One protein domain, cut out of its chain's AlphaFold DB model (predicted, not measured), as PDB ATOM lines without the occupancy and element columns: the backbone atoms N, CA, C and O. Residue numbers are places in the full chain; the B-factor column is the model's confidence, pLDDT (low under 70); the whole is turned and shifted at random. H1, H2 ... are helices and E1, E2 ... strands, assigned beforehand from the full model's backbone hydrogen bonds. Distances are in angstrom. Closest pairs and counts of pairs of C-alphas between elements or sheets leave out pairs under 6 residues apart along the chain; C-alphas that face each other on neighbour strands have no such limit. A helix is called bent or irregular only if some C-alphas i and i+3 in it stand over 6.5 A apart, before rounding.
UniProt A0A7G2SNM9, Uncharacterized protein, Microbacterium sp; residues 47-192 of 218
ATOM      1  N   ALA A  47     -62.270 159.837  32.223       94.88
ATOM      2  CA  ALA A  47     -61.014 160.517  32.523       94.88
ATOM      3  C   ALA A  47     -60.558 160.291  33.971       94.88
ATOM      4  O   ALA A  47     -59.390 159.978  34.188       94.88
ATOM      5  N   ALA A  48     -61.470 160.377  34.945       91.12
ATOM      6  CA  ALA A  48     -61.154 160.106  36.348       91.12
ATOM      7  C   ALA A  48     -60.744 158.638  36.570       91.12
ATOM      8  O   ALA A  48     -59.783 158.362  37.290       91.12
ATOM      9  N   LEU A  49     -61.430 157.699  35.906       88.81
ATOM     10  CA  LEU A  49     -61.072 156.276  35.912       88.81
ATOM     11  C   LEU A  49     -59.659 156.050  35.353       88.81
ATOM     12  O   LEU A  49     -58.847 155.341  35.951       88.81
ATOM     13  N   ALA A  50     -59.360 156.651  34.201       89.06
ATOM     14  CA  ALA A  50     -58.062 156.520  33.559       89.06
ATOM     15  C   ALA A  50     -56.942 157.153  34.393       89.06
ATOM     16  O   ALA A  50     -55.924 156.501  34.606       89.06
ATOM     17  N   GLU A  51     -57.137 158.362  34.922       89.25
ATOM     18  CA  GLU A  51     -56.163 159.062  35.771       89.25
ATOM     19  C   GLU A  51     -55.824 158.261  37.036       89.25
ATOM     20  O   GLU A  51     -54.652 158.120  37.407       89.25
ATOM     21  N   PHE A  52     -56.836 157.667  37.671       87.00
ATOM     22  CA  PHE A  52     -56.638 156.783  38.814       87.00
ATOM     23  C   PHE A  52     -55.717 155.608  38.467       87.00
ATOM     24  O   PHE A  52     -54.716 155.370  39.146       87.00
ATOM     25  N   PHE A  53     -56.006 154.884  37.383       82.44
ATOM     26  CA  PHE A  53     -55.144 153.772  37.006       82.44
ATOM     27  C   PHE A  53     -53.778 154.255  36.543       82.44
ATOM     28  O   PHE A  53     -52.782 153.671  36.944       82.44
ATOM     29  N   GLU A  54     -53.681 155.317  35.752       82.50
ATOM     30  CA  GLU A  54     -52.404 155.847  35.274       82.50
ATOM     31  C   GLU A  54     -51.464 156.251  36.421       82.50
ATOM     32  O   GLU A  54     -50.259 156.008  36.312       82.50
ATOM     33  N   SER A  55     -52.011 156.757  37.531       78.31
ATOM     34  CA  SER A  55     -51.258 157.151  38.730       78.31
ATOM     35  C   SER A  55     -50.901 155.999  39.680       78.31
ATOM     36  O   SER A  55     -49.903 156.096  40.399       78.31
ATOM     37  N   ALA A  56     -51.644 154.887  39.677       75.44
ATOM     38  CA  ALA A  56     -51.337 153.730  40.524       75.44
ATOM     39  C   ALA A  56     -49.981 153.097  40.138       75.44
ATOM     40  O   ALA A  56     -49.692 152.969  38.959       75.44
ATOM     41  N   PRO A  57     -49.113 152.627  41.042       73.25
ATOM     42  CA  PRO A  57     -47.887 151.938  40.629       73.25
ATOM     43  C   PRO A  57     -48.176 150.546  40.023       73.25
ATOM     44  O   PRO A  57     -49.066 149.832  40.479       73.25
ATOM     45  N   ILE A  58     -47.407 150.127  39.006       73.19
ATOM     46  CA  ILE A  58     -47.309 148.712  38.587       73.19
ATOM     47  C   ILE A  58     -45.880 148.255  38.856       73.19
ATOM     48  O   ILE A  58     -44.944 148.779  38.248       73.19
ATOM     49  N   SER A  59     -45.723 147.272  39.742       74.31
ATOM     50  CA  SER A  59     -44.411 146.729  40.093       74.31
ATOM     51  C   SER A  59     -43.770 145.977  38.922       74.31
ATOM     52  O   SER A  59     -44.448 145.355  38.099       74.31
ATOM     53  N   ASP A  60     -42.437 145.968  38.874       75.31
ATOM     54  CA  ASP A  60     -41.694 145.226  37.847       75.31
ATOM     55  C   ASP A  60     -41.934 143.711  37.931       75.31
ATOM     56  O   ASP A  60     -41.891 143.014  36.915       75.31
ATOM     57  N   ARG A  61     -42.286 143.199  39.119       70.81
ATOM     58  CA  ARG A  61     -42.715 141.808  39.308       70.81
ATOM     59  C   ARG A  61     -43.998 141.500  38.533       70.81
ATOM     60  O   ARG A  61     -44.028 140.506  37.811       70.81
ATOM     61  N   ILE A  62     -45.022 142.352  38.637       75.75
ATOM     62  CA  ILE A  62     -46.277 142.187  37.883       75.75
ATOM     63  C   ILE A  62     -45.995 142.226  36.377       75.75
ATOM     64  O   ILE A  62     -46.534 141.417  35.628       75.75
ATOM     65  N   LEU A  63     -45.102 143.111  35.926       75.94
ATOM     66  CA  LEU A  63     -44.721 143.192  34.512       75.94
ATOM     67  C   LEU A  63     -43.987 141.933  34.037       75.94
ATOM     68  O   LEU A  63     -44.295 141.410  32.970       75.94
ATOM     69  N   SER A  64     -43.055 141.407  34.828       73.38
ATOM     70  CA  SER A  64     -42.358 140.157  34.507       73.38
ATOM     71  C   SER A  64     -43.330 138.974  34.404       73.38
ATOM     72  O   SER A  64     -43.306 138.219  33.427       73.38
ATOM     73  N   ASN A  65     -44.257 138.858  35.360       73.25
ATOM     74  CA  ASN A  65     -45.290 137.825  35.343       73.25
ATOM     75  C   ASN A  65     -46.232 137.970  34.147       73.25
ATOM     76  O   ASN A  65     -46.591 136.972  33.529       73.25
ATOM     77  N   ALA A  66     -46.616 139.199  33.807       76.81
ATOM     78  CA  ALA A  66     -47.475 139.494  32.670       76.81
ATOM     79  C   ALA A  66     -46.824 139.092  31.337       76.81
ATOM     80  O   ALA A  66     -47.474 138.442  30.519       76.81
ATOM     81  N   ASP A  67     -45.536 139.388  31.130       80.62
ATOM     82  CA  ASP A  67     -44.819 138.945  29.928       80.62
ATOM     83  C   ASP A  67     -44.707 137.413  29.872       80.62
ATOM     84  O   ASP A  67     -44.930 136.805  28.823       80.62
ATOM     85  N   HIS A  68     -44.424 136.766  31.006       77.56
ATOM     86  CA  HIS A  68     -44.406 135.309  31.086       77.56
ATOM     87  C   HIS A  68     -45.783 134.692  30.781       77.56
ATOM     88  O   HIS A  68     -45.877 133.751  29.991       77.56
ATOM     89  N   ALA A  69     -46.859 135.228  31.364       76.12
ATOM     90  CA  ALA A  69     -48.227 134.770  31.141       76.12
ATOM     91  C   ALA A  69     -48.645 134.924  29.674       76.12
ATOM     92  O   ALA A  69     -49.214 133.995  29.099       76.12
ATOM     93  N   PHE A  70     -48.300 136.053  29.048       81.06
ATOM     94  CA  PHE A  70     -48.518 136.287  27.625       81.06
ATOM     95  C   PHE A  70     -47.772 135.263  26.756       81.06
ATOM     96  O   PHE A  70     -48.376 134.627  25.890       81.06
ATOM     97  N   ARG A  71     -46.472 135.053  27.011       81.88
ATOM     98  CA  ARG A  71     -45.652 134.072  26.279       81.88
ATOM     99  C   ARG A  71     -46.213 132.661  26.384       81.88
ATOM    100  O   ARG A  71     -46.329 131.978  25.369       81.88
ATOM    101  N   LYS A  72     -46.597 132.257  27.595       80.38
ATOM    102  CA  LYS A  72     -47.184 130.944  27.854       80.38
ATOM    103  C   LYS A  72     -48.518 130.772  27.132       80.38
ATOM    104  O   LYS A  72     -48.693 129.787  26.429       80.38
ATOM    105  N   TRP A  73     -49.423 131.747  27.235       85.00
ATOM    106  CA  TRP A  73     -50.694 131.716  26.505       85.00
ATOM    107  C   TRP A  73     -50.480 131.575  24.994       85.00
ATOM    108  O   TRP A  73     -51.126 130.745  24.356       85.00
ATOM    109  N   ARG A  74     -49.549 132.348  24.426       88.06
ATOM    110  CA  ARG A  74     -49.207 132.269  23.003       88.06
ATOM    111  C   ARG A  74     -48.719 130.871  22.621       88.06
ATOM    112  O   ARG A  74     -49.150 130.335  21.604       88.06
ATOM    113  N   GLU A  75     -47.805 130.299  23.399       85.50
ATOM    114  CA  GLU A  75     -47.279 128.953  23.156       85.50
ATOM    115  C   GLU A  75     -48.384 127.894  23.246       85.50
ATOM    116  O   GLU A  75     -48.535 127.097  22.319       85.50
ATOM    117  N   ASP A  76     -49.217 127.952  24.287       84.00
ATOM    118  CA  ASP A  76     -50.356 127.050  24.475       84.00
ATOM    119  C   ASP A  76     -51.338 127.134  23.293       84.00
ATOM    120  O   ASP A  76     -51.814 126.107  22.803       84.00
ATOM    121  N   ARG A  77     -51.605 128.345  22.776       88.38
ATOM    122  CA  ARG A  77     -52.451 128.559  21.589       88.38
ATOM    123  C   ARG A  77     -51.844 127.958  20.325       88.38
ATOM    124  O   ARG A  77     -52.536 127.221  19.625       88.38
ATOM    125  N   ILE A  78     -50.556 128.195  20.069       86.69
ATOM    126  CA  ILE A  78     -49.852 127.616  18.914       86.69
ATOM    127  C   ILE A  78     -49.888 126.087  18.970       86.69
ATOM    128  O   ILE A  78     -50.180 125.441  17.966       86.69
ATOM    129  N   VAL A  79     -49.615 125.500  20.137       87.12
ATOM    130  CA  VAL A  79     -49.628 124.043  20.323       87.12
ATOM    131  C   VAL A  79     -51.034 123.477  20.131       87.12
ATOM    132  O   VAL A  79     -51.187 122.450  19.469       87.12
ATOM    133  N   ALA A  80     -52.064 124.137  20.666       87.12
ATOM    134  CA  ALA A  80     -53.452 123.711  20.506       87.12
ATOM    135  C   ALA A  80     -53.901 123.740  19.035       87.12
ATOM    136  O   ALA A  80     -54.482 122.763  18.555       87.12
ATOM    137  N   ASP A  81     -53.593 124.816  18.307       89.62
ATOM    138  CA  ASP A  81     -53.914 124.944  16.883       89.62
ATOM    139  C   ASP A  81     -53.136 123.921  16.040       89.62
ATOM    140  O   ASP A  81     -53.717 123.255  15.180       89.62
ATOM    141  N   LEU A  82     -51.845 123.718  16.331       88.25
ATOM    142  CA  LEU A  82     -51.016 122.743  15.624       88.25
ATOM    143  C   LEU A  82     -51.534 121.321  15.844       88.25
ATOM    144  O   LEU A  82     -51.602 120.537  14.900       88.25
ATOM    145  N   ARG A  83     -51.939 120.994  17.077       89.38
ATOM    146  CA  ARG A  83     -52.530 119.698  17.414       89.38
ATOM    147  C   ARG A  83     -53.835 119.468  16.658       89.38
ATOM    148  O   ARG A  83     -53.981 118.415  16.046       89.38
ATOM    149  N   ARG A  84     -54.752 120.443  16.667       90.75
ATOM    150  CA  ARG A  84     -56.021 120.361  15.927       90.75
ATOM    151  C   ARG A  84     -55.773 120.097  14.444       90.75
ATOM    152  O   ARG A  84     -56.398 119.219  13.853       90.75
ATOM    153  N   ASP A  85     -54.852 120.844  13.849       91.00
ATOM    154  CA  ASP A  85     -54.602 120.769  12.413       91.00
ATOM    155  C   ASP A  85     -53.856 119.480  12.036       91.00
ATOM    156  O   ASP A  85     -54.146 118.880  11.000       91.00
ATOM    157  N   TYR A  86     -52.957 118.998  12.900       88.81
ATOM    158  CA  TYR A  86     -52.298 117.701  12.736       88.81
ATOM    159  C   TYR A  86     -53.283 116.534  12.860       88.81
ATOM    160  O   TYR A  86     -53.244 115.608  12.051       88.81
ATOM    161  N   GLU A  87     -54.203 116.584  13.827       90.56
ATOM    162  CA  GLU A  87     -55.279 115.599  13.969       90.56
ATOM    163  C   GLU A  87     -56.186 115.587  12.727       90.56
ATOM    164  O   GLU A  87     -56.529 114.515  12.223       90.56
ATOM    165  N   ALA A  88     -56.535 116.755  12.180       91.38
ATOM    166  CA  ALA A  88     -57.312 116.849  10.944       91.38
ATOM    167  C   ALA A  88     -56.558 116.267   9.735       91.38
ATOM    168  O   ALA A  88     -57.127 115.489   8.970       91.38
ATOM    169  N   TRP A  89     -55.269 116.590   9.587       92.81
ATOM    170  CA  TRP A  89     -54.421 116.072   8.511       92.81
ATOM    171  C   TRP A  89     -54.237 114.552   8.584       92.81
ATOM    172  O   TRP A  89     -54.367 113.865   7.570       92.81
ATOM    173  N   GLY A  90     -53.970 114.016   9.779       89.56
ATOM    174  CA  GLY A  90     -53.767 112.583  10.003       89.56
ATOM    175  C   GLY A  90     -55.025 111.747   9.762       89.56
ATOM    176  O   GLY A  90     -54.921 110.588   9.360       89.56
ATOM    177  N   ASN A  91     -56.206 112.341   9.951       92.38
ATOM    178  CA  ASN A  91     -57.500 111.707   9.694       92.38
ATOM    179  C   ASN A  91     -57.991 111.862   8.243       92.38
ATOM    180  O   ASN A  91     -59.011 111.266   7.885       92.38
ATOM    181  N   ASP A  92     -57.290 112.617   7.388       93.69
ATOM    182  CA  ASP A  92     -57.646 112.725   5.972       93.69
ATOM    183  C   ASP A  92     -57.522 111.348   5.281       93.69
ATOM    184  O   ASP A  92     -56.480 110.685   5.389       93.69
ATOM    185  N   PRO A  93     -58.543 110.885   4.530       93.38
ATOM    186  CA  PRO A  93     -58.527 109.565   3.897       93.38
ATOM    187  C   PRO A  93     -57.313 109.302   2.995       93.38
ATOM    188  O   PRO A  93     -56.879 108.152   2.870       93.38
ATOM    189  N   ARG A  94     -56.754 110.339   2.360       90.38
ATOM    190  CA  ARG A  94     -55.560 110.228   1.511       90.38
ATOM    191  C   ARG A  94     -54.318 110.034   2.367       90.38
ATOM    192  O   ARG A  94     -53.531 109.138   2.072       90.38
ATOM    193  N   THR A  95     -54.184 110.802   3.444       89.88
ATOM    194  CA  THR A  95     -53.097 110.653   4.420       89.88
ATOM    195  C   THR A  95     -53.111 109.258   5.046       89.88
ATOM    196  O   THR A  95     -52.091 108.568   5.045       89.88
ATOM    197  N   VAL A  96     -54.284 108.778   5.475       90.50
ATOM    198  CA  VAL A  96     -54.466 107.421   6.023       90.50
ATOM    199  C   VAL A  96     -54.092 106.345   4.997       90.50
ATOM    200  O   VAL A  96     -53.463 105.339   5.339       90.50
ATOM    201  N   ALA A  97     -54.461 106.529   3.726       90.75
ATOM    202  CA  ALA A  97     -54.092 105.600   2.661       90.75
ATOM    203  C   ALA A  97     -52.575 105.588   2.399       90.75
ATOM    204  O   ALA A  97     -52.008 104.507   2.208       90.75
ATOM    205  N   THR A  98     -51.913 106.749   2.431       90.06
ATOM    206  CA  THR A  98     -50.450 106.866   2.319       90.06
ATOM    207  C   THR A  98     -49.754 106.187   3.493       90.06
ATOM    208  O   THR A  98     -48.863 105.376   3.257       90.06
ATOM    209  N   ALA A  99     -50.211 106.402   4.731       89.44
ATOM    210  CA  ALA A  99     -49.661 105.754   5.924       89.44
ATOM    211  C   ALA A  99     -49.666 104.219   5.818       89.44
ATOM    212  O   ALA A  99     -48.696 103.561   6.187       89.44
ATOM    213  N   LYS A 100     -50.738 103.640   5.256       92.31
ATOM    214  CA  LYS A 100     -50.865 102.187   5.052       92.31
ATOM    215  C   LYS A 100     -50.005 101.647   3.907       92.31
ATOM    216  O   LYS A 100     -49.579 100.498   3.967       92.31
ATOM    217  N   ARG A 101     -49.805 102.428   2.838       94.31
ATOM    218  CA  ARG A 101     -49.129 101.980   1.603       94.31
ATOM    219  C   ARG A 101     -47.633 102.281   1.586       94.31
ATOM    220  O   ARG A 101     -46.868 101.484   1.053       94.31
ATOM    221  N   ASN A 102     -47.229 103.430   2.115       94.31
ATOM    222  CA  ASN A 102     -45.852 103.908   2.114       94.31
ATOM    223  C   ASN A 102     -45.559 104.724   3.392       94.31
ATOM    224  O   ASN A 102     -45.650 105.955   3.377       94.31
ATOM    225  N   PRO A 103     -45.185 104.052   4.497       91.06
ATOM    226  CA  PRO A 103     -44.898 104.710   5.772       91.06
ATOM    227  C   PRO A 103     -43.760 105.738   5.701       91.06
ATOM    228  O   PRO A 103     -43.813 106.754   6.384       91.06
ATOM    229  N   ILE A 104     -42.745 105.508   4.859       93.62
ATOM    230  CA  ILE A 104     -41.613 106.437   4.697       93.62
ATOM    231  C   ILE A 104     -42.102 107.767   4.114       93.62
ATOM    232  O   ILE A 104     -41.766 108.833   4.625       93.62
ATOM    233  N   GLU A 105     -42.930 107.704   3.071       90.94
ATOM    234  CA  GLU A 105     -43.522 108.898   2.466       90.94
ATOM    235  C   GLU A 105     -44.495 109.594   3.423       90.94
ATOM    236  O   GLU A 105     -44.494 110.819   3.506       90.94
ATOM    237  N   TYR A 106     -45.262 108.836   4.210       91.00
ATOM    238  CA  TYR A 106     -46.102 109.404   5.268       91.00
ATOM    239  C   TYR A 106     -45.284 110.206   6.288       91.00
ATOM    240  O   TYR A 106     -45.643 111.342   6.586       91.00
ATOM    241  N   HIS A 107     -44.169 109.661   6.788       89.75
ATOM    242  CA  HIS A 107     -43.306 110.384   7.726       89.75
ATOM    243  C   HIS A 107     -42.738 111.660   7.103       89.75
ATOM    244  O   HIS A 107     -42.796 112.722   7.718       89.75
ATOM    245  N   ARG A 108     -42.288 111.594   5.846       92.00
ATOM    246  CA  ARG A 108     -41.801 112.773   5.120       92.00
ATOM    247  C   ARG A 108     -42.878 113.854   4.973       92.00
ATOM    248  O   ARG A 108     -42.585 115.038   5.128       92.00
ATOM    249  N   GLN A 109     -44.116 113.457   4.677       89.75
ATOM    250  CA  GLN A 109     -45.252 114.373   4.573       89.75
ATOM    251  C   GLN A 109     -45.658 114.944   5.937       89.75
ATOM    252  O   GLN A 109     -45.973 116.129   6.011       89.75
ATOM    253  N   ALA A 110     -45.595 114.149   7.010       88.94
ATOM    254  CA  ALA A 110     -45.864 114.601   8.374       88.94
ATOM    255  C   ALA A 110     -44.858 115.668   8.832       88.94
ATOM    256  O   ALA A 110     -45.256 116.681   9.414       88.94
ATOM    257  N   ASP A 111     -43.570 115.467   8.540       88.38
ATOM    258  CA  ASP A 111     -42.511 116.426   8.868       88.38
ATOM    259  C   ASP A 111     -42.708 117.740   8.100       88.38
ATOM    260  O   ASP A 111     -42.694 118.822   8.690       88.38
ATOM    261  N   ALA A 112     -42.964 117.654   6.789       89.69
ATOM    262  CA  ALA A 112     -43.221 118.823   5.951       89.69
ATOM    263  C   ALA A 112     -44.476 119.590   6.401       89.69
ATOM    264  O   ALA A 112     -44.429 120.813   6.544       89.69
ATOM    265  N   PHE A 113     -45.570 118.875   6.683       88.12
ATOM    266  CA  PHE A 113     -46.803 119.458   7.207       88.12
ATOM    267  C   PHE A 113     -46.548 120.198   8.521       88.12
ATOM    268  O   PHE A 113     -46.945 121.352   8.661       88.12
ATOM    269  N   SER A 114     -45.831 119.574   9.458       85.25
ATOM    270  CA  SER A 114     -45.554 120.160  10.773       85.25
ATOM    271  C   SER A 114     -44.742 121.454  10.671       85.25
ATOM    272  O   SER A 114     -45.060 122.426  11.352       85.25
ATOM    273  N   VAL A 115     -43.723 121.501   9.802       86.81
ATOM    274  CA  VAL A 115     -42.887 122.698   9.602       86.81
ATOM    275  C   VAL A 115     -43.683 123.833   8.961       86.81
ATOM    276  O   VAL A 115     -43.707 124.941   9.499       86.81
ATOM    277  N   THR A 116     -44.352 123.571   7.835       91.06
ATOM    278  CA  THR A 116     -45.130 124.598   7.128       91.06
ATOM    279  C   THR A 116     -46.271 125.106   8.001       91.06
ATOM    280  O   THR A 116     -46.439 126.315   8.153       91.06
ATOM    281  N   ARG A 117     -47.011 124.196   8.643       90.19
ATOM    282  CA  ARG A 117     -48.189 124.577   9.415       90.19
ATOM    283  C   ARG A 117     -47.838 125.338  10.684       90.19
ATOM    284  O   ARG A 117     -48.524 126.296  11.028       90.19
ATOM    285  N   ARG A 118     -46.739 124.973  11.353       89.75
ATOM    286  CA  ARG A 118     -46.237 125.733  12.500       89.75
ATOM    287  C   ARG A 118     -45.922 127.180  12.124       89.75
ATOM    288  O   ARG A 118     -46.333 128.074  12.854       89.75
ATOM    289  N   ALA A 119     -45.258 127.415  10.992       90.69
ATOM    290  CA  ALA A 119     -44.951 128.771  10.536       90.69
ATOM    291  C   ALA A 119     -46.224 129.589  10.237       90.69
ATOM    292  O   ALA A 119     -46.313 130.757  10.610       90.69
ATOM    293  N   GLU A 120     -47.235 128.971   9.618       93.94
ATOM    294  CA  GLU A 120     -48.533 129.609   9.346       93.94
ATOM    295  C   GLU A 120     -49.302 129.972  10.624       93.94
ATOM    296  O   GLU A 120     -49.942 131.021  10.684       93.94
ATOM    297  N   ILE A 121     -49.250 129.118  11.650       91.69
ATOM    298  CA  ILE A 121     -49.884 129.382  12.949       91.69
ATOM    299  C   ILE A 121     -49.104 130.457  13.710       91.69
ATOM    300  O   ILE A 121     -49.699 131.398  14.226       91.69
ATOM    301  N   GLU A 122     -47.772 130.382  13.745       90.44
ATOM    302  CA  GLU A 122     -46.936 131.397  14.399       90.44
ATOM    303  C   GLU A 122     -47.144 132.795  13.796       90.44
ATOM    304  O   GLU A 122     -47.142 133.778  14.539       90.44
ATOM    305  N   ALA A 123     -47.410 132.893  12.489       92.06
ATOM    306  CA  ALA A 123     -47.736 134.152  11.817       92.06
ATOM    307  C   ALA A 123     -49.063 134.786  12.286       92.06
ATOM    308  O   ALA A 123     -49.220 136.003  12.180       92.06
ATOM    309  N   GLN A 124     -49.997 134.001  12.835       90.19
ATOM    310  CA  GLN A 124     -51.244 134.510  13.432       90.19
ATOM    311  C   GLN A 124     -51.003 135.148  14.806       90.19
ATOM    312  O   GLN A 124     -51.773 136.008  15.233       90.19
ATOM    313  N   TYR A 125     -49.901 134.786  15.471       87.88
ATOM    314  CA  TYR A 125     -49.497 135.312  16.776       87.88
ATOM    315  C   TYR A 125     -48.101 135.967  16.688       87.88
ATOM    316  O   TYR A 125     -47.132 135.464  17.273       87.88
ATOM    317  N   PRO A 126     -47.962 137.098  15.967       85.56
ATOM    318  CA  PRO A 126     -46.660 137.666  15.596       85.56
ATOM    319  C   PRO A 126     -45.896 138.311  16.764       85.56
ATOM    320  O   PRO A 126     -44.695 138.556  16.669       85.56
ATOM    321  N   ILE A 127     -46.573 138.616  17.871       86.88
ATOM    322  CA  ILE A 127     -45.957 139.243  19.044       86.88
ATOM    323  C   ILE A 127     -45.417 138.130  19.940       86.88
ATOM    324  O   ILE A 127     -46.191 137.419  20.569       86.88
ATOM    325  N   HIS A 128     -44.095 137.969  19.993       84.69
ATOM    326  CA  HIS A 128     -43.457 136.933  20.813       84.69
ATOM    327  C   HIS A 128     -43.326 137.326  22.283       84.69
ATOM    328  O   HIS A 128     -43.480 136.482  23.154       84.69
ATOM    329  N   SER A 129     -43.027 138.591  22.553       84.75
ATOM    330  CA  SER A 129     -42.896 139.158  23.894       84.75
ATOM    331  C   SER A 129     -43.313 140.623  23.866       84.75
ATOM    332  O   SER A 129     -43.404 141.237  22.796       84.75
ATOM    333  N   ILE A 130     -43.587 141.184  25.041       82.00
ATOM    334  CA  ILE A 130     -44.039 142.568  25.173       82.00
ATOM    335  C   ILE A 130     -43.023 143.317  26.029       82.00
ATOM    336  O   ILE A 130     -42.723 142.918  27.150       82.00
ATOM    337  N   SER A 131     -42.485 144.429  25.519       87.94
ATOM    338  CA  SER A 131     -41.551 145.237  26.307       87.94
ATOM    339  C   SER A 131     -42.234 145.786  27.569       87.94
ATOM    340  O   SER A 131     -43.405 146.162  27.488       87.94
ATOM    341  N   PRO A 132     -41.533 145.936  28.712       81.88
ATOM    342  CA  PRO A 132     -42.147 146.408  29.958       81.88
ATOM    343  C   PRO A 132     -42.898 147.742  29.820       81.88
ATOM    344  O   PRO A 132     -43.976 147.922  30.381       81.88
ATOM    345  N   VAL A 133     -42.374 148.670  29.011       87.69
ATOM    346  CA  VAL A 133     -43.028 149.957  28.707       87.69
ATOM    347  C   VAL A 133     -44.362 149.759  27.983       87.69
ATOM    348  O   VAL A 133     -45.345 150.423  28.304       87.69
ATOM    349  N   THR A 134     -44.412 148.843  27.015       89.75
ATOM    350  CA  THR A 134     -45.650 148.512  26.294       89.75
ATOM    351  C   THR A 134     -46.614 147.762  27.200       89.75
ATOM    352  O   THR A 134     -47.808 148.039  27.194       89.75
ATOM    353  N   LEU A 135     -46.094 146.856  28.022       84.94
ATOM    354  CA  LEU A 135     -46.883 146.015  28.905       84.94
ATOM    355  C   LEU A 135     -47.625 146.829  29.962       84.94
ATOM    356  O   LEU A 135     -48.807 146.584  30.178       84.94
ATOM    357  N   ARG A 136     -46.990 147.866  30.529       86.25
ATOM    358  CA  ARG A 136     -47.680 148.843  31.390       86.25
ATOM    359  C   ARG A 136     -48.917 149.408  30.689       86.25
ATOM    360  O   ARG A 136     -50.005 149.351  31.243       86.25
ATOM    361  N   LYS A 137     -48.778 149.875  29.445       89.06
ATOM    362  CA  LYS A 137     -49.895 150.440  28.665       89.06
ATOM    363  C   LYS A 137     -50.986 149.412  28.357       89.06
ATOM    364  O   LYS A 137     -52.163 149.741  28.436       89.06
ATOM    365  N   VAL A 138     -50.605 148.175  28.042       88.88
ATOM    366  CA  VAL A 138     -51.546 147.066  27.804       88.88
ATOM    367  C   VAL A 138     -52.356 146.753  29.065       88.88
ATOM    368  O   VAL A 138     -53.576 146.613  28.989       88.88
ATOM    369  N   LEU A 139     -51.701 146.692  30.226       87.06
ATOM    370  CA  LEU A 139     -52.370 146.464  31.506       87.06
ATOM    371  C   LEU A 139     -53.297 147.630  31.875       87.06
ATOM    372  O   LEU A 139     -54.420 147.378  32.299       87.06
ATOM    373  N   ARG A 140     -52.892 148.886  31.633       87.88
ATOM    374  CA  ARG A 140     -53.769 150.060  31.819       87.88
ATOM    375  C   ARG A 140     -55.005 150.016  30.948       87.88
ATOM    376  O   ARG A 140     -56.106 150.172  31.459       87.88
ATOM    377  N   ALA A 141     -54.831 149.744  29.658       87.50
ATOM    378  CA  ALA A 141     -55.952 149.588  28.743       87.50
ATOM    379  C   ALA A 141     -56.920 148.505  29.241       87.50
ATOM    380  O   ALA A 141     -58.131 148.712  29.246       87.50
ATOM    381  N   ARG A 142     -56.400 147.372  29.741       89.62
ATOM    382  CA  ARG A 142     -57.226 146.314  30.339       89.62
ATOM    383  C   ARG A 142     -57.947 146.774  31.602       89.62
ATOM    384  O   ARG A 142     -59.124 146.457  31.735       89.62
ATOM    385  N   GLN A 143     -57.279 147.499  32.496       87.75
ATOM    386  CA  GLN A 143     -57.901 148.042  33.703       87.75
ATOM    387  C   GLN A 143     -59.055 148.986  33.346       87.75
ATOM    388  O   GLN A 143     -60.169 148.753  33.797       87.75
ATOM    389  N   ILE A 144     -58.835 149.952  32.453       87.88
ATOM    390  CA  ILE A 144     -59.879 150.883  31.996       87.88
ATOM    391  C   ILE A 144     -61.070 150.121  31.397       87.88
ATOM    392  O   ILE A 144     -62.211 150.364  31.774       87.88
ATOM    393  N   VAL A 145     -60.819 149.142  30.519       88.56
ATOM    394  CA  VAL A 145     -61.892 148.360  29.886       88.56
ATOM    395  C   VAL A 145     -62.661 147.513  30.899       88.56
ATOM    396  O   VAL A 145     -63.881 147.445  30.810       88.56
ATOM    397  N   VAL A 146     -61.995 146.835  31.836       87.75
ATOM    398  CA  VAL A 146     -62.665 145.948  32.811       87.75
ATOM    399  C   VAL A 146     -63.456 146.743  33.836       87.75
ATOM    400  O   VAL A 146     -64.601 146.403  34.114       87.75
ATOM    401  N   TRP A 147     -62.860 147.809  34.363       86.88
ATOM    402  CA  TRP A 147     -63.437 148.611  35.436       86.88
ATOM    403  C   TRP A 147     -64.384 149.706  34.934       86.88
ATOM    404  O   TRP A 147     -64.917 150.460  35.740       86.88
ATOM    405  N   ARG A 148     -64.660 149.770  33.624       90.12
ATOM    406  CA  ARG A 148     -65.644 150.707  33.060       90.12
ATOM    407  C   ARG A 148     -67.040 150.561  33.667       90.12
ATOM    408  O   ARG A 148     -67.773 151.530  33.668       90.12
ATOM    409  N   GLY A 149     -67.394 149.388  34.205       87.25
ATOM    410  CA  GLY A 149     -68.679 149.181  34.886       87.25
ATOM    411  C   GLY A 149     -68.830 149.969  36.196       87.25
ATOM    412  O   GLY A 149     -69.902 149.954  36.784       87.25
ATOM    413  N   LEU A 150     -67.769 150.646  36.657       86.56
ATOM    414  CA  LEU A 150     -67.829 151.625  37.747       86.56
ATOM    415  C   LEU A 150     -68.194 153.041  37.261       86.56
ATOM    416  O   LEU A 150     -68.227 153.976  38.060       86.56
ATOM    417  N   LEU A 151     -68.398 153.226  35.955       91.31
ATOM    418  CA  LEU A 151     -68.823 154.484  35.351       91.31
ATOM    419  C   LEU A 151     -70.345 154.505  35.158       91.31
ATOM    420  O   LEU A 151     -70.961 153.452  35.014       91.31
ATOM    421  N   PRO A 152     -70.955 155.696  35.054       92.25
ATOM    422  CA  PRO A 152     -72.287 155.835  34.484       92.25
ATOM    423  C   PRO A 152     -72.351 155.257  33.061       92.25
ATOM    424  O   PRO A 152     -71.413 155.440  32.285       92.25
ATOM    425  N   ASP A 153     -73.494 154.682  32.667       93.25
ATOM    426  CA  ASP A 153     -73.720 154.104  31.326       93.25
ATOM    427  C   ASP A 153     -73.287 155.033  30.172       93.25
ATOM    428  O   ASP A 153     -72.794 154.584  29.137       93.25
ATOM    429  N   ALA A 154     -73.462 156.350  30.344       94.19
ATOM    430  CA  ALA A 154     -73.099 157.358  29.349       94.19
ATOM    431  C   ALA A 154     -71.577 157.488  29.118       94.19
ATOM    432  O   ALA A 154     -71.160 157.949  28.056       94.19
ATOM    433  N   GLU A 155     -70.757 157.081  30.087       95.88
ATOM    434  CA  GLU A 155     -69.292 157.187  30.081       95.88
ATOM    435  C   GLU A 155     -68.603 155.858  29.724       95.88
ATOM    436  O   GLU A 155     -67.428 155.855  29.353       95.88
ATOM    437  N   GLU A 156     -69.312 154.723  29.763       94.44
ATOM    438  CA  GLU A 156     -68.726 153.411  29.449       94.44
ATOM    439  C   GLU A 156     -68.068 153.371  28.063       94.44
ATOM    440  O   GLU A 156     -66.966 152.836  27.903       94.44
ATOM    441  N   GLN A 157     -68.722 153.962  27.058       96.44
ATOM    442  CA  GLN A 157     -68.183 154.016  25.700       96.44
ATOM    443  C   GLN A 157     -66.920 154.888  25.633       96.44
ATOM    444  O   GLN A 157     -65.961 154.528  24.953       96.44
ATOM    445  N   ALA A 158     -66.869 155.984  26.396       96.38
ATOM    446  CA  ALA A 158     -65.689 156.843  26.465       96.38
ATOM    447  C   ALA A 158     -64.478 156.118  27.081       96.38
ATOM    448  O   ALA A 158     -63.344 156.356  26.666       96.38
ATOM    449  N   ALA A 159     -64.700 155.187  28.016       94.50
ATOM    450  CA  ALA A 159     -63.639 154.333  28.548       94.50
ATOM    451  C   ALA A 159     -63.132 153.307  27.522       94.50
ATOM    452  O   ALA A 159     -61.927 153.058  27.439       94.50
ATOM    453  N   LEU A 160     -64.020 152.727  26.704       96.00
ATOM    454  CA  LEU A 160     -63.620 151.838  25.605       96.00
ATOM    455  C   LEU A 160     -62.789 152.582  24.550       96.00
ATOM    456  O   LEU A 160     -61.760 152.066  24.099       96.00
ATOM    457  N   ASP A 161     -63.202 153.806  24.225       97.69
ATOM    458  CA  ASP A 161     -62.559 154.682  23.246       97.69
ATOM    459  C   ASP A 161     -61.367 155.470  23.822       97.69
ATOM    460  O   ASP A 161     -60.773 156.292  23.118       97.69
ATOM    461  N   TRP A 162     -60.979 155.208  25.079       97.25
ATOM    462  CA  TRP A 162     -59.910 155.946  25.751       97.25
ATOM    463  C   TRP A 162     -58.607 155.896  24.939       97.25
ATOM    464  O   TRP A 162     -58.153 154.800  24.580       97.25
ATOM    465  N   PRO A 163     -57.981 157.049  24.637       96.31
ATOM    466  CA  PRO A 163     -56.826 157.096  23.757       96.31
ATOM    467  C   PRO A 163     -55.596 156.469  24.417       96.31
ATOM    468  O   PRO A 163     -55.127 156.894  25.470       96.31
ATOM    469  N   VAL A 164     -54.997 155.495  23.737       93.75
ATOM    470  CA  VAL A 164     -53.740 154.860  24.135       93.75
ATOM    471  C   VAL A 164     -52.740 154.990  22.991       93.75
ATOM    472  O   VAL A 164     -53.077 154.834  21.823       93.75
ATOM    473  N   THR A 165     -51.474 155.270  23.307       93.31
ATOM    474  CA  THR A 165     -50.404 155.327  22.295       93.31
ATOM    475  C   THR A 165     -49.398 154.205  22.510       93.31
ATOM    476  O   THR A 165     -48.649 154.222  23.493       93.31
ATOM    477  N   ILE A 166     -49.306 153.264  21.568       89.38
ATOM    478  CA  ILE A 166     -48.325 152.167  21.585       89.38
ATOM    479  C   ILE A 166     -47.348 152.350  20.427       89.38
ATOM    480  O   ILE A 166     -47.756 152.438  19.276       89.38
ATOM    481  N   ALA A 167     -46.046 152.415  20.733       85.81
ATOM    482  CA  ALA A 167     -44.982 152.598  19.738       85.81
ATOM    483  C   ALA A 167     -45.223 153.774  18.760       85.81
ATOM    484  O   ALA A 167     -44.913 153.683  17.577       85.81
ATOM    485  N   GLY A 168     -45.800 154.878  19.252       85.44
ATOM    486  CA  GLY A 168     -46.112 156.067  18.446       85.44
ATOM    487  C   GLY A 168     -47.401 155.974  17.623       85.44
ATOM    488  O   GLY A 168     -47.743 156.930  16.937       85.44
ATOM    489  N   VAL A 169     -48.134 154.861  17.705       90.50
ATOM    490  CA  VAL A 169     -49.425 154.675  17.037       90.50
ATOM    491  C   VAL A 169     -50.554 154.949  18.026       90.50
ATOM    492  O   VAL A 169     -50.612 154.318  19.085       90.50
ATOM    493  N   ALA A 170     -51.437 155.887  17.674       92.62
ATOM    494  CA  ALA A 170     -52.667 156.154  18.413       92.62
ATOM    495  C   ALA A 170     -53.681 155.023  18.186       92.62
ATOM    496  O   ALA A 170     -53.856 154.544  17.066       92.62
ATOM    497  N   THR A 171     -54.317 154.584  19.262       95.69
ATOM    498  CA  THR A 171     -55.292 153.491  19.305       95.69
ATOM    499  C   THR A 171     -56.210 153.698  20.518       95.69
ATOM    500  O   THR A 171     -56.058 154.691  21.232       95.69
ATOM    501  N   THR A 172     -57.165 152.803  20.755       97.44
ATOM    502  CA  THR A 172     -58.095 152.870  21.891       97.44
ATOM    503  C   THR A 172     -57.787 151.791  22.927       97.44
ATOM    504  O   THR A 172     -57.102 150.803  22.640       97.44
ATOM    505  N   ALA A 173     -58.304 151.938  24.148       93.94
ATOM    506  CA  ALA A 173     -58.186 150.905  25.172       93.94
ATOM    507  C   ALA A 173     -58.830 149.576  24.724       93.94
ATOM    508  O   ALA A 173     -58.237 148.505  24.909       93.94
ATOM    509  N   ALA A 174     -59.989 149.629  24.061       95.31
ATOM    510  CA  ALA A 174     -60.636 148.454  23.475       95.31
ATOM    511  C   ALA A 174     -59.749 147.761  22.421       95.31
ATOM    512  O   ALA A 174     -59.509 146.554  22.506       95.31
ATOM    513  N   ASP A 175     -59.172 148.514  21.485       96.56
ATOM    514  CA  ASP A 175     -58.310 147.950  20.440       96.56
ATOM    515  C   ASP A 175     -57.041 147.316  21.015       96.56
ATOM    516  O   ASP A 175     -56.621 146.238  20.585       96.56
ATOM    517  N   VAL A 176     -56.430 147.952  22.020       92.88
ATOM    518  CA  VAL A 176     -55.255 147.406  22.709       92.88
ATOM    519  C   VAL A 176     -55.607 146.095  23.405       92.88
ATOM    520  O   VAL A 176     -54.899 145.098  23.244       92.88
ATOM    521  N   THR A 177     -56.706 146.066  24.159       89.81
ATOM    522  CA  THR A 177     -57.114 144.854  24.882       89.81
ATOM    523  C   THR A 177     -57.430 143.694  23.945       89.81
ATOM    524  O   THR A 177     -57.060 142.559  24.270       89.81
ATOM    525  N   HIS A 178     -58.023 143.978  22.780       92.88
ATOM    526  CA  HIS A 178     -58.283 143.003  21.724       92.88
ATOM    527  C   HIS A 178     -56.989 142.519  21.053       92.88
ATOM    528  O   HIS A 178     -56.705 141.321  21.050       92.88
ATOM    529  N   ARG A 179     -56.152 143.443  20.559       90.75
ATOM    530  CA  ARG A 179     -54.894 143.141  19.852       90.75
ATOM    531  C   ARG A 179     -53.955 142.256  20.664       90.75
ATOM    532  O   ARG A 179     -53.279 141.402  20.099       90.75
ATOM    533  N   TYR A 180     -53.898 142.473  21.976       88.06
ATOM    534  CA  TYR A 180     -53.052 141.700  22.882       88.06
ATOM    535  C   TYR A 180     -53.790 140.547  23.568       88.06
ATOM    536  O   TYR A 180     -53.191 139.883  24.406       88.06
ATOM    537  N   SER A 181     -55.064 140.294  23.238       86.31
ATOM    538  CA  SER A 181     -55.874 139.208  23.818       86.31
ATOM    539  C   SER A 181     -55.844 139.192  25.350       86.31
ATOM    540  O   SER A 181     -55.749 138.150  25.987       86.31
ATOM    541  N   THR A 182     -55.887 140.375  25.960       79.50
ATOM    542  CA  THR A 182     -55.647 140.566  27.403       79.50
ATOM    543  C   THR A 182     -56.572 139.746  28.306       79.50
ATOM    544  O   THR A 182     -56.140 139.282  29.358       79.50
ATOM    545  N   ALA A 183     -57.814 139.502  27.882       81.06
ATOM    546  CA  ALA A 183     -58.767 138.660  28.607       81.06
ATOM    547  C   ALA A 183     -58.299 137.202  28.781       81.06
ATOM    548  O   ALA A 183     -58.772 136.510  29.670       81.06
ATOM    549  N   GLU A 184     -57.363 136.731  27.959       80.12
ATOM    550  CA  GLU A 184     -56.951 135.327  27.936       80.12
ATOM    551  C   GLU A 184     -55.812 134.991  28.905       80.12
ATOM    552  O   GLU A 184     -55.574 133.815  29.210       80.12
ATOM    553  N   TRP A 185     -55.052 135.999  29.338       79.25
ATOM    554  CA  TRP A 185     -53.794 135.781  30.054       79.25
ATOM    555  C   TRP A 185     -53.536 136.749  31.205       79.25
ATOM    556  O   TRP A 185     -52.793 136.374  32.110       79.25
ATOM    557  N   VAL A 186     -54.126 137.954  31.220       78.88
ATOM    558  CA  VAL A 186     -53.791 138.985  32.223       78.88
ATOM    559  C   VAL A 186     -54.111 138.532  33.647       78.88
ATOM    560  O   VAL A 186     -53.344 138.827  34.553       78.88
ATOM    561  N   GLU A 187     -55.169 137.751  33.858       71.75
ATOM    562  CA  GLU A 187     -55.497 137.209  35.189       71.75
ATOM    563  C   GLU A 187     -54.398 136.283  35.728       71.75
ATOM    564  O   GLU A 187     -54.124 136.269  36.923       71.75
ATOM    565  N   ARG A 188     -53.681 135.578  34.842       64.38
ATOM    566  CA  ARG A 188     -52.542 134.716  35.205       64.38
ATOM    567  C   ARG A 188     -51.250 135.498  35.468       64.38
ATOM    568  O   ARG A 188     -50.245 134.893  35.832       64.38
ATOM    569  N   ALA A 189     -51.245 136.810  35.229       60.75
ATOM    570  CA  ALA A 189     -50.120 137.682  35.562       60.75
ATOM    571  C   ALA A 189     -50.056 138.002  37.065       60.75
ATOM    572  O   ALA A 189     -49.009 138.418  37.566       60.75
ATOM    573  N   LEU A 190     -51.166 137.807  37.777       61.00
ATOM    574  CA  LEU A 190     -51.255 137.941  39.223       61.00
ATOM    575  C   LEU A 190     -50.817 136.613  39.860       61.00
ATOM    576  O   LEU A 190     -51.276 135.545  39.460       61.00
ATOM    577  N   THR A 191     -49.881 136.654  40.811       55.81
ATOM    578  CA  THR A 191     -49.529 135.463  41.612       55.81
ATOM    579  C   THR A 191     -50.624 135.155  42.630       55.81
ATOM    580  O   THR A 191     -51.408 136.039  42.930       55.81
ATOM    581  N   ASP A 192     -50.646 133.968  43.246       45.19
ATOM    582  CA  ASP A 192     -51.603 133.651  44.326       45.19
ATOM    583  C   ASP A 192     -51.584 134.682  45.470       45.19
ATOM    584  O   ASP A 192     -52.616 134.954  46.069       45.19
TER     585      ASP A 192
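AT A GLANCE: This is residues 47 to 192 of the 218 residues of an uncharacterized protein of Microbacterium sp (UniProt A0A7G2SNM9). A compact head sits at one end of a long helical arm. In the head H5 is the middle helix, with H1, H6, H7 and the small strand hairpin E1 E2 gathered round it; H2 leaves the head at a corner with the beginning of H5 and makes the arm's length, H3 turns at the far tip, H4 returns partly alongside H2, and the short H8 packs on H2 near the head. The printed part has 146 residues with eight named helices and two named strands in the order H1 H2 H3 H4 H5 H6 E1 E2 H7 H8; the sheet, E1 - E2, is antiparallel and the class is mostly helix. The whole is loose, with a radius of gyration of the C-alphas of 21.0 A, and its C-alphas span 69 by 33 by 33 A, the arm giving the length.

IN THESE COORDINATES: Strand E1 is residues 163 to 166 and E2 is residues 169 to 172, each 10.1 A from first to last C-alpha. H7, residues 173 to 179, follows E2 directly and is 10.0 A long. H5, residues 132 to 150, is 27.3 A long, from C-alpha 132 at (-42.147, 146.408, 29.958), with a kink of 26 degrees near residue 144; it is irregular, with C-alphas 146 and 149 7.1 A apart. H6, residues 153 to 160, is 11.8 A long and only just irregular, with C-alphas 154 and 157 7.0 A apart. H1, residues 47 to 55, is 12.0 A long and begins at C-alpha 47 at (-61.014, 160.517, 32.523). H2, residues 60 to 90, is the longest helix at 44.6 A. H3, residues 93 to 101, is 12.3 A long, and H4, residues 103 to 122, is 28.1 A long. H8, residues 186 to 189, is 5.1 A long and ends at C-alpha 189 at (-50.120, 137.682, 35.562).

HOW THE PARTS SIT: E1 and E2 form a hairpin, antiparallel at 138 degrees, with N 164 and O 171 at 2.8 A and N 169 and O 166 at 2.9 A, both within hydrogen-bond range. The closest C-alphas of E1 and H5 are those of Ile 166 and Thr 134, 6.5 A apart. H5 is the hub, touching H1, H2, H6 and H7. H7 touches residues 138 to 145 of H5 alone, closest at the C-alphas of Ala 173 and Ala 141, 4.4 A, at a steep tilt of 59 degrees. H5 and H6 form a helical hairpin at a shallow tilt of 12 degrees, opposite ways, closest at the C-alphas of Arg 148 and Glu 156, 5.5 A. H1 touches H5 at a steep tilt of 38 degrees, opposite ways, closest at the C-alphas of Ala 50 and Ile 144, 6.1 A. Residues 60 to 67 of H2 touch residues 132 to 136 of H5, about perpendicular at 87 degrees, closest at the C-alphas of Leu 63 and Pro 132, 6.1 A. H8 touches residues 62 to 70 of H2 alone, closest at the C-alphas of Ala 189 and Ala 66, 4.3 A. Residues 113 to 122 of H4 touch residues 78 to 86 of H2, opposite ways at 37 degrees, only just steep, closest at the C-alphas of Ile 121 and Ile 78, 6.2 A. H3 and H4 form a helical hairpin, closest at the C-alphas of Ala 99 and Tyr 106, 5.1 A. H3 and H5 are apart. Every O i to N i+4 pair is within hydrogen-bond range in H1, H2, H3, H4 and H7, against 12 of 15 in H5 and 2 of 4 in H6; H8 is too short for such a pair.

THE WHOLE: The C-alphas farthest apart are those of Ala 48 and Arg 101, 68.8 A. The printed part has no cut. No link is long; H4 to H5, with 9 residues, and H7 to H8, with 6, are short, and the others are tight. The mean pLDDT of the printed part is 86.8, and residues 188 to 192 are under 70.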